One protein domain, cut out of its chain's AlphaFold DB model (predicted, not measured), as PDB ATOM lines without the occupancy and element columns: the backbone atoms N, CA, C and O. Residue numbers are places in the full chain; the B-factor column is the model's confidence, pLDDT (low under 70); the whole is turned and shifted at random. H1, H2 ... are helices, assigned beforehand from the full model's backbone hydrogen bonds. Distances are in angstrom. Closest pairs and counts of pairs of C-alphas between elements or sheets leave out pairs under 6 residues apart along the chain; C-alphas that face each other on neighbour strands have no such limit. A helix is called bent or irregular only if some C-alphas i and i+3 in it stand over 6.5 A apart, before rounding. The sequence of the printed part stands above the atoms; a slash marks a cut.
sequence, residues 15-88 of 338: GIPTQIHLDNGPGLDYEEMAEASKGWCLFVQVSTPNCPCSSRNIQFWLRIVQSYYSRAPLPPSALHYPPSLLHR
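AT A GLANCE: This is residues 15 to 88 of the 338 residues of an uncharacterized protein of Aspergillus sclerotioniger CBS 115572 (UniProt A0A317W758). A long kinked helix, H1, runs through the domain, with the shorter H2 packed at a steep slant on residues 38 to 43 of it, and the very short H3 near its far end on a different side. A chain stretch with no named element, residues 70 to 82, passes across H1 from H2 to H3, while residues 21 to 27 of the opening stretch stick out from the rest. The printed part has 74 residues with three named helices, H1, H2 and H3 in that order, and no named strand; the class is all helix, with 37 of the 74 residues in these helices. The whole is compact, with a radius of gyration of the C-alphas of 12.6 A, and spans 30 by 26 by 25 A.

HOW THE PARTS SIT: Residues 15 to 29 come first, and of these residues 21 to 27 stand free. The helix H1, residues 30 to 50, has a kink of 55 degrees near residue 37. It touches H2, residues 58 to 69, through residues 38 to 43 of H1 and 64 to 69 of H2 alone; their closest C-alphas, those of Gly 39 and Tyr 69, are 3.7 A apart. Their lines stand at a steep tilt of 65 degrees, and they run opposite ways. H3, residues 83 to 86, is close to H1 but not clearly touching it: the closest C-alphas, those of Thr 48 and Ser 84, are 7.6 A apart. H2 and H3 are apart. O i to N i+4 pairs are within hydrogen-bond range in 13 of 17 cases in H1 and 6 of 8 in H2; H3, with four residues, is too short for such a pair.

IN THESE COORDINATES: H1 begins at C-alpha 30, at (-16.975, -36.176, 29.784), and ends at C-alpha 50, at (8.290, -25.202, 23.614), a length of 28.2 A. It is irregular, with C-alphas 46 and 49 lying 8.5 A apart. H2 measures 16.8 A from C-alpha 58 to C-alpha 69. H3 measures 5.1 A and ends at C-alpha 86, at (-5.775, -23.632, 20.114).

THE WHOLE: The two C-alphas farthest apart, those of Pro 26 and Pro 49, are 33.9 A from each other. The printed part has no cut. The link from H1 to H2, of 7 residues, is short, and that from H2 to H3, of 13 residues, is long. The mean pLDDT of the printed part is 79.6, and it is under 70 at residues 48 to 62 and 87 to 88.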
ATOM      1  N   GLY A  15       2.205 -36.568   6.932       73.00
ATOM      2  CA  GLY A  15       1.073 -37.404   7.355       73.00
ATOM      3  C   GLY A  15       1.044 -37.698   8.858       73.00
ATOM      4  O   GLY A  15       1.915 -37.250   9.606       73.00
ATOM      5  N   ILE A  16       0.013 -38.421   9.311       77.06
ATOM      6  CA  ILE A  16      -0.162 -38.757  10.732       77.06
ATOM      7  C   ILE A  16       1.035 -39.609  11.193       77.06
ATOM      8  O   ILE A  16       1.307 -40.653  10.596       77.06
ATOM      9  N   PRO A  17       1.757 -39.205  12.253       76.38
ATOM     10  CA  PRO A  17       2.846 -40.003  12.801       76.38
ATOM     11  C   PRO A  17       2.393 -41.409  13.212       76.38
ATOM     12  O   PRO A  17       1.412 -41.561  13.933       76.38
ATOM     13  N   THR A  18       3.161 -42.438  12.847       77.31
ATOM     14  CA  THR A  18       2.839 -43.864  13.082       77.31
ATOM     15  C   THR A  18       2.742 -44.282  14.550       77.31
ATOM     16  O   THR A  18       2.499 -45.444  14.820       77.31
ATOM     17  N   GLN A  19       3.047 -43.398  15.500       77.06
ATOM     18  CA  GLN A  19       2.917 -43.648  16.939       77.06
ATOM     19  C   GLN A  19       1.627 -43.052  17.514       77.06
ATOM     20  O   GLN A  19       1.314 -43.303  18.675       77.06
ATOM     21  N   ILE A  20       0.919 -42.229  16.736       78.19
ATOM     22  CA  ILE A  20      -0.348 -41.620  17.124       78.19
ATOM     23  C   ILE A  20      -1.464 -42.501  16.588       78.19
ATOM     24  O   ILE A  20      -1.640 -42.644  15.379       78.19
ATOM     25  N   HIS A  21      -2.235 -43.060  17.510       83.25
ATOM     26  CA  HIS A  21      -3.415 -43.850  17.203       83.25
ATOM     27  C   HIS A  21      -4.551 -43.434  18.116       83.25
ATOM     28  O   HIS A  21      -4.321 -42.964  19.238       83.25
ATOM     29  N   LEU A  22      -5.770 -43.631  17.624       86.25
ATOM     30  CA  LEU A  22      -6.941 -43.507  18.467       86.25
ATOM     31  C   LEU A  22      -6.904 -44.554  19.572       86.25
ATOM     32  O   LEU A  22      -6.315 -45.629  19.431       86.25
ATOM     33  N   ASP A  23      -7.507 -44.196  20.692       87.31
ATOM     34  CA  ASP A  23      -7.741 -45.126  21.771       87.31
ATOM     35  C   ASP A  23      -8.658 -46.255  21.290       87.31
ATOM     36  O   ASP A  23      -9.668 -46.007  20.645       87.31
ATOM     37  N   ASN A  24      -8.287 -47.499  21.591       86.81
ATOM     38  CA  ASN A  24      -9.061 -48.682  21.205       86.81
ATOM     39  C   ASN A  24     -10.023 -49.137  22.317       86.81
ATOM     40  O   ASN A  24     -10.621 -50.209  22.214       86.81
ATOM     41  N   GLY A  25     -10.109 -48.380  23.413       87.06
ATOM     42  CA  GLY A  25     -11.020 -48.632  24.513       87.06
ATOM     43  C   GLY A  25     -12.469 -48.261  24.184       87.06
ATOM     44  O   GLY A  25     -12.782 -47.819  23.070       87.06
ATOM     45  N   PRO A  26     -13.382 -48.462  25.149       87.94
ATOM     46  CA  PRO A  26     -14.752 -47.986  25.019       87.94
ATOM     47  C   PRO A  26     -14.786 -46.460  24.875       87.94
ATOM     48  O   PRO A  26     -13.881 -45.754  25.325       87.94
ATOM     49  N   GLY A  27     -15.854 -45.950  24.257       86.00
ATOM     50  CA  GLY A  27     -16.129 -44.519  24.254       86.00
ATOM     51  C   GLY A  27     -16.205 -43.979  25.685       86.00
ATOM     52  O   GLY A  27     -16.927 -44.536  26.505       86.00
ATOM     53  N   LEU A  28     -15.460 -42.908  25.947       91.19
ATOM     54  CA  LEU A  28     -15.377 -42.222  27.230       91.19
ATOM     55  C   LEU A  28     -16.462 -41.147  27.323       91.19
ATOM     56  O   LEU A  28     -16.724 -40.449  26.335       91.19
ATOM     57  N   ASP A  29     -17.039 -40.970  28.505       90.62
ATOM     58  CA  ASP A  29     -17.861 -39.800  28.823       90.62
ATOM     59  C   ASP A  29     -17.016 -38.563  29.195       90.62
ATOM     60  O   ASP A  29     -15.784 -38.590  29.197       90.62
ATOM     61  N   TYR A  30     -17.668 -37.433  29.486       89.38
ATOM     62  CA  TYR A  30     -16.975 -36.176  29.784       89.38
ATOM     63  C   TYR A  30     -16.068 -36.238  31.025       89.38
ATOM     64  O   TYR A  30     -15.005 -35.607  31.026       89.38
ATOM     65  N   GLU A  31     -16.467 -36.964  32.071       91.69
ATOM     66  CA  GLU A  31     -15.695 -37.078  33.313       91.69
ATOM     67  C   GLU A  31     -14.509 -38.024  33.116       91.69
ATOM     68  O   GLU A  31     -13.369 -37.689  33.460       91.69
ATOM     69  N   GLU A  32     -14.755 -39.163  32.470       94.25
ATOM     70  CA  GLU A  32     -13.732 -40.141  32.106       94.25
ATOM     71  C   GLU A  32     -12.672 -39.528  31.190       94.25
ATOM     72  O   GLU A  32     -11.474 -39.744  31.386       94.25
ATOM     73  N   MET A  33     -13.082 -38.704  30.224       93.62
ATOM     74  CA  MET A  33     -12.166 -37.955  29.369       93.62
ATOM     75  C   MET A  33     -11.258 -37.015  30.163       93.62
ATOM     76  O   MET A  33     -10.050 -36.977  29.917       93.62
ATOM     77  N   ALA A  34     -11.820 -36.238  31.094       93.69
ATOM     78  CA  ALA A  34     -11.048 -35.297  31.905       93.69
ATOM     79  C   ALA A  34     -10.013 -36.030  32.772       93.69
ATOM     80  O   ALA A  34      -8.851 -35.615  32.854       93.69
ATOM     81  N   GLU A  35     -10.403 -37.157  33.367       94.81
ATOM     82  CA  GLU A  35      -9.504 -38.005  34.151       94.81
ATOM     83  C   GLU A  35      -8.445 -38.686  33.270       94.81
ATOM     84  O   GLU A  35      -7.273 -38.770  33.655       94.81
ATOM     85  N   ALA A  36      -8.808 -39.136  32.068       92.75
ATOM     86  CA  ALA A  36      -7.885 -39.767  31.128       92.75
ATOM     87  C   ALA A  36      -6.805 -38.794  30.634       92.75
ATOM     88  O   ALA A  36      -5.657 -39.212  30.446       92.75
ATOM     89  N   SER A  37      -7.137 -37.509  30.460       93.06
ATOM     90  CA  SER A  37      -6.230 -36.508  29.888       93.06
ATOM     91  C   SER A  37      -5.560 -35.567  30.887       93.06
ATOM     92  O   SER A  37      -4.720 -34.762  30.481       93.06
ATOM     93  N   LYS A  38      -5.854 -35.641  32.192       93.75
ATOM     94  CA  LYS A  38      -5.325 -34.678  33.182       93.75
ATOM     95  C   LYS A  38      -3.804 -34.501  33.150       93.75
ATOM     96  O   LYS A  38      -3.300 -33.380  33.225       93.75
ATOM     97  N   GLY A  39      -3.067 -35.601  32.977       91.62
ATOM     98  CA  GLY A  39      -1.610 -35.573  32.855       91.62
ATOM     99  C   GLY A  39      -1.152 -34.813  31.612       91.62
ATOM    100  O   GLY A  39      -0.216 -34.021  31.694       91.62
ATOM    101  N   TRP A  40      -1.847 -35.009  30.489       89.81
ATOM    102  CA  TRP A  40      -1.597 -34.307  29.232       89.81
ATOM    103  C   TRP A  40      -1.923 -32.814  29.341       89.81
ATOM    104  O   TRP A  40      -1.093 -31.981  28.979       89.81
ATOM    105  N   CYS A  41      -3.078 -32.457  29.910       89.94
ATOM    106  CA  CYS A  41      -3.470 -31.060  30.099       89.94
ATOM    107  C   CYS A  41      -2.443 -30.299  30.952       89.94
ATOM    108  O   CYS A  41      -1.947 -29.254  30.522       89.94
ATOM    109  N   LEU A  42      -2.049 -30.842  32.113       90.12
ATOM    110  CA  LEU A  42      -1.031 -30.211  32.961       90.12
ATOM    111  C   LEU A  42       0.314 -30.103  32.231       90.12
ATOM    112  O   LEU A  42       1.011 -29.091  32.317       90.12
ATOM    113  N   PHE A  43       0.686 -31.153  31.506       87.00
ATOM    114  CA  PHE A  43       1.926 -31.192  30.755       87.00
ATOM    115  C   PHE A  43       2.013 -30.072  29.703       87.00
ATOM    116  O   PHE A  43       3.009 -29.341  29.652       87.00
ATOM    117  N   VAL A  44       0.964 -29.913  28.895       83.75
ATOM    118  CA  VAL A  44       0.864 -28.868  27.868       83.75
ATOM    119  C   VAL A  44       0.905 -27.482  28.506       83.75
ATOM    120  O   VAL A  44       1.615 -26.607  28.012       83.75
ATOM    121  N   GLN A  45       0.192 -27.277  29.616       83.75
ATOM    122  CA  GLN A  45       0.179 -26.000  30.331       83.75
ATOM    123  C   GLN A  45       1.578 -25.578  30.784       83.75
ATOM    124  O   GLN A  45       1.962 -24.433  30.567       83.75
ATOM    125  N   VAL A  46       2.363 -26.496  31.351       82.94
ATOM    126  CA  VAL A  46       3.716 -26.201  31.856       82.94
ATOM    127  C   VAL A  46       4.752 -26.070  30.728       82.94
ATOM    128  O   VAL A  46       5.740 -25.355  30.879       82.94
ATOM    129  N   SER A  47       4.536 -26.726  29.584       74.81
ATOM    130  CA  SER A  47       5.519 -26.815  28.485       74.81
ATOM    131  C   SER A  47       5.318 -25.784  27.363       74.81
ATOM    132  O   SER A  47       6.011 -25.827  26.347       74.81
ATOM    133  N   THR A  48       4.381 -24.848  27.524       60.19
ATOM    134  CA  THR A  48       3.859 -23.969  26.462       60.19
ATOM    135  C   THR A  48       4.848 -23.116  25.660       60.19
ATOM    136  O   THR A  48       4.541 -22.883  24.489       60.19
ATOM    137  N   PRO A  49       6.012 -22.652  26.163       53.12
ATOM    138  CA  PRO A  49       6.952 -21.947  25.291       53.12
ATOM    139  C   PRO A  49       7.674 -22.871  24.286       53.12
ATOM    140  O   PRO A  49       8.180 -22.380  23.283       53.12
ATOM    141  N   ASN A  50       7.666 -24.197  24.488       54.16
ATOM    142  CA  ASN A  50       8.290 -25.202  23.614       54.16
ATOM    143  C   ASN A  50       7.235 -26.172  23.055       54.16
ATOM    144  O   ASN A  50       7.243 -27.366  23.357       54.16
ATOM    145  N   CYS A  51       6.292 -25.635  22.274       51.25
ATOM    146  CA  CYS A  51       5.125 -26.362  21.771       51.25
ATOM    147  C   CYS A  51       5.480 -27.767  21.207       51.25
ATOM    148  O   CYS A  51       6.284 -27.863  20.266       51.25
ATOM    149  N   PRO A  52       4.853 -28.851  21.721       52.34
ATOM    150  CA  PRO A  52       5.185 -30.238  21.382       52.34
ATOM    151  C   PRO A  52       5.113 -30.570  19.899       52.34
ATOM    152  O   PRO A  52       5.877 -31.386  19.381       52.34
ATOM    153  N   CYS A  53       4.199 -29.891  19.215       52.22
ATOM    154  CA  CYS A  53       3.757 -30.198  17.866       52.22
ATOM    155  C   CYS A  53       4.795 -29.847  16.786       52.22
ATOM    156  O   CYS A  53       4.559 -30.092  15.604       52.22
ATOM    157  N   SER A  54       5.918 -29.245  17.189       50.53
ATOM    158  CA  SER A  54       7.075 -28.933  16.343       50.53
ATOM    159  C   SER A  54       8.190 -29.986  16.421       50.53
ATOM    160  O   SER A  54       9.077 -30.007  15.568       50.53
ATOM    161  N   SER A  55       8.160 -30.877  17.418       52.09
ATOM    162  CA  SER A  55       9.250 -31.818  17.689       52.09
ATOM    163  C   SER A  55       8.892 -33.255  17.285       52.09
ATOM    164  O   SER A  55       7.841 -33.787  17.631       52.09
ATOM    165  N   ARG A  56       9.803 -33.918  16.566       52.16
ATOM    166  CA  ARG A  56       9.637 -35.272  15.997       52.16
ATOM    167  C   ARG A  56       9.631 -36.427  17.017       52.16
ATOM    168  O   ARG A  56       9.742 -37.577  16.610       52.16
ATOM    169  N   ASN A  57       9.552 -36.173  18.326       61.88
ATOM    170  CA  ASN A  57       9.825 -37.207  19.335       61.88
ATOM    171  C   ASN A  57       8.615 -37.554  20.219       61.88
ATOM    172  O   ASN A  57       8.664 -37.399  21.433       61.88
ATOM    173  N   ILE A  58       7.528 -38.050  19.613       63.19
ATOM    174  CA  ILE A  58       6.287 -38.515  20.287       63.19
ATOM    175  C   ILE A  58       6.573 -39.430  21.487       63.19
ATOM    176  O   ILE A  58       5.998 -39.243  22.553       63.19
ATOM    177  N   GLN A  59       7.546 -40.335  21.373       62.16
ATOM    178  CA  GLN A  59       7.955 -41.240  22.457       62.16
ATOM    179  C   GLN A  59       8.493 -40.518  23.705       62.16
ATOM    180  O   GLN A  59       8.281 -40.972  24.832       62.16
ATOM    181  N   PHE A  60       9.165 -39.380  23.526       65.31
ATOM    182  CA  PHE A  60       9.599 -38.528  24.633       65.31
ATOM    183  C   PHE A  60       8.398 -37.903  25.356       65.31
ATOM    184  O   PHE A  60       8.350 -37.918  26.584       65.31
ATOM    185  N   TRP A  61       7.387 -37.448  24.609       69.81
ATOM    186  CA  TRP A  61       6.157 -36.884  25.170       69.81
ATOM    187  C   TRP A  61       5.385 -37.919  26.000       69.81
ATOM    188  O   TRP A  61       5.051 -37.643  27.150       69.81
ATOM    189  N   LEU A  62       5.205 -39.140  25.481       68.19
ATOM    190  CA  LEU A  62       4.494 -40.233  26.163       68.19
ATOM    191  C   LEU A  62       5.056 -40.534  27.562       68.19
ATOM    192  O   LEU A  62       4.310 -40.661  28.535       68.19
ATOM    193  N   ARG A  63       6.389 -40.601  27.687       70.25
ATOM    194  CA  ARG A  63       7.056 -40.846  28.977       70.25
ATOM    195  C   ARG A  63       6.881 -39.691  29.953       70.25
ATOM    196  O   ARG A  63       6.741 -39.922  31.152       70.25
ATOM    197  N   ILE A  64       6.892 -38.456  29.459       71.38
ATOM    198  CA  ILE A  64       6.762 -37.288  30.324       71.38
ATOM    199  C   ILE A  64       5.327 -37.143  30.819       71.38
ATOM    200  O   ILE A  64       5.135 -36.937  32.013       71.38
ATOM    201  N   VAL A  65       4.320 -37.329  29.969       78.44
ATOM    202  CA  VAL A  65       2.897 -37.214  30.343       78.44
ATOM    203  C   VAL A  65       2.542 -38.109  31.530       78.44
ATOM    204  O   VAL A  65       1.879 -37.663  32.468       78.44
ATOM    205  N   GLN A  66       3.075 -39.332  31.555       79.38
ATOM    206  CA  GLN A  66       2.936 -40.249  32.691       79.38
ATOM    207  C   GLN A  66       3.448 -39.655  34.012       79.38
ATOM    208  O   GLN A  66       2.795 -39.805  35.041       79.38
ATOM    209  N   SER A  67       4.573 -38.928  33.994       84.62
ATOM    210  CA  SER A  67       5.125 -38.272  35.194       84.62
ATOM    211  C   SER A  67       4.271 -37.103  35.701       84.62
ATOM    212  O   SER A  67       4.315 -36.766  36.884       84.62
ATOM    213  N   TYR A  68       3.479 -36.484  34.823       87.44
ATOM    214  CA  TYR A  68       2.558 -35.411  35.197       87.44
ATOM    215  C   TYR A  68       1.233 -35.954  35.728       87.44
ATOM    216  O   TYR A  68       0.623 -35.310  36.576       87.44
ATOM    217  N   TYR A  69       0.811 -37.144  35.292       88.88
ATOM    218  CA  TYR A  69      -0.495 -37.713  35.618       88.88
ATOM    219  C   TYR A  69      -0.764 -37.825  37.126       88.88
ATOM    220  O   TYR A  69      -1.831 -37.433  37.588       88.88
ATOM    221  N   SER A  70       0.202 -38.317  37.907       86.50
ATOM    222  CA  SER A  70       0.022 -38.547  39.351       86.50
ATOM    223  C   SER A  70      -0.100 -37.268  40.181       86.50
ATOM    224  O   SER A  70      -0.579 -37.320  41.308       86.50
ATOM    225  N   ARG A  71       0.354 -36.128  39.649       88.69
ATOM    226  CA  ARG A  71       0.311 -34.815  40.315       88.69
ATOM    227  C   ARG A  71      -0.685 -33.849  39.676       88.69
ATOM    228  O   ARG A  71      -0.829 -32.729  40.156       88.69
ATOM    229  N   ALA A  72      -1.304 -34.244  38.564       92.69
ATOM    230  CA  ALA A  72      -2.231 -33.395  37.844       92.69
ATOM    231  C   ALA A  72      -3.566 -33.315  38.593       92.69
ATOM    232  O   ALA A  72      -4.136 -34.362  38.913       92.69
ATOM    233  N   PRO A  73      -4.083 -32.102  38.864       93.44
ATOM    234  CA  PRO A  73      -5.466 -31.960  39.286       93.44
ATOM    235  C   PRO A  73      -6.393 -32.385  38.141       93.44
ATOM    236  O   PRO A  73      -6.005 -32.343  36.971       93.44
ATOM    237  N   LEU A  74      -7.624 -32.770  38.475       94.50
ATOM    238  CA  LEU A  74      -8.650 -33.021  37.469       94.50
ATOM    239  C   LEU A  74      -8.947 -31.704  36.722       94.50
ATOM    240  O   LEU A  74      -9.279 -30.709  37.375       94.50
ATOM    241  N   PRO A  75      -8.785 -31.643  35.387       92.69
ATOM    242  CA  PRO A  75      -9.064 -30.433  34.637       92.69
ATOM    243  C   PRO A  75     -10.580 -30.219  34.503       92.69
ATOM    244  O   PRO A  75     -11.335 -31.189  34.518       92.69
ATOM    245  N   PRO A  76     -11.040 -28.972  34.279       91.44
ATOM    246  CA  PRO A  76     -12.453 -28.696  34.002       91.44
ATOM    247  C   PRO A  76     -12.986 -29.405  32.750       91.44
ATOM    248  O   PRO A  76     -14.183 -29.634  32.630       91.44
ATOM    249  N   SER A  77     -12.108 -29.709  31.790       91.12
ATOM    250  CA  SER A  77     -12.427 -30.512  30.612       91.12
ATOM    251  C   SER A  77     -11.171 -31.159  30.031       91.12
ATOM    252  O   SER A  77     -10.044 -30.702  30.259       91.12
ATOM    253  N   ALA A  78     -11.360 -32.182  29.197       90.88
ATOM    254  CA  ALA A  78     -10.264 -32.830  28.478       90.88
ATOM    255  C   ALA A  78      -9.561 -31.944  27.435       90.88
ATOM    256  O   ALA A  78      -8.493 -32.303  26.935       90.88
ATOM    257  N   LEU A  79     -10.154 -30.789  27.130       89.44
ATOM    258  CA  LEU A  79      -9.684 -29.796  26.166       89.44
ATOM    259  C   LEU A  79      -9.197 -28.516  26.854       89.44
ATOM    260  O   LEU A  79      -9.147 -27.454  26.232       89.44
ATOM    261  N   HIS A  80      -8.864 -28.584  28.148       89.50
ATOM    262  CA  HIS A  80      -8.404 -27.440  28.934       89.50
ATOM    263  C   HIS A  80      -6.958 -27.039  28.585       89.50
ATOM    264  O   HIS A  80      -6.022 -27.132  29.388       89.50
ATOM    265  N   TYR A  81      -6.786 -26.598  27.342       86.38
ATOM    266  CA  TYR A  81      -5.524 -26.187  26.763       86.38
ATOM    267  C   TYR A  81      -5.307 -24.678  26.853       86.38
ATOM    268  O   TYR A  81      -6.259 -23.895  26.822       86.38
ATOM    269  N   PRO A  82      -4.039 -24.244  26.913       84.00
ATOM    270  CA  PRO A  82      -3.696 -22.838  26.800       84.00
ATOM    271  C   PRO A  82      -4.070 -22.298  25.406       84.00
ATOM    272  O   PRO A  82      -3.887 -23.010  24.411       84.00
ATOM    273  N   PRO A  83      -4.518 -21.030  25.294       81.62
ATOM    274  CA  PRO A  83      -4.961 -20.447  24.022       81.62
ATOM    275  C   PRO A  83      -3.940 -20.570  22.884       81.62
ATOM    276  O   PRO A  83      -4.312 -20.811  21.739       81.62
ATOM    277  N   SER A  84      -2.643 -20.489  23.195       77.19
ATOM    278  CA  SER A  84      -1.556 -20.623  22.219       77.19
ATOM    279  C   SER A  84      -1.569 -21.947  21.445       77.19
ATOM    280  O   SER A  84      -1.163 -21.960  20.284       77.19
ATOM    281  N   LEU A  85      -2.062 -23.041  22.039       73.38
ATOM    282  CA  LEU A  85      -2.196 -24.332  21.356       73.38
ATOM    283  C   LEU A  85      -3.437 -24.378  20.449       73.38
ATOM    284  O   LEU A  85      -3.418 -25.019  19.400       73.38
ATOM    285  N   LEU A  86      -4.497 -23.663  20.829       75.69
ATOM    286  CA  LEU A  86      -5.775 -23.632  20.114       75.69
ATOM    287  C   LEU A  86      -5.733 -22.738  18.862       75.69
ATOM    288  O   LEU A  86      -6.518 -22.936  17.938       75.69
ATOM    289  N   HIS A  87      -4.800 -21.783  18.798       66.56
ATOM    290  CA  HIS A  87      -4.643 -20.861  17.664       66.56
ATOM    291  C   HIS A  87      -3.958 -21.465  16.427       66.56
ATOM    292  O   HIS A  87      -3.861 -20.787  15.402       66.56
ATOM    293  N   ARG A  88      -3.468 -22.713  16.489       61.16
ATOM    294  CA  ARG A  88      -2.781 -23.338  15.346       61.16
ATOM    295  C   ARG A  88      -3.732 -23.619  14.181       61.16
ATOM    296  O   ARG A  88      -3.332 -23.433  13.037       61.16
TER     297      ARG A  88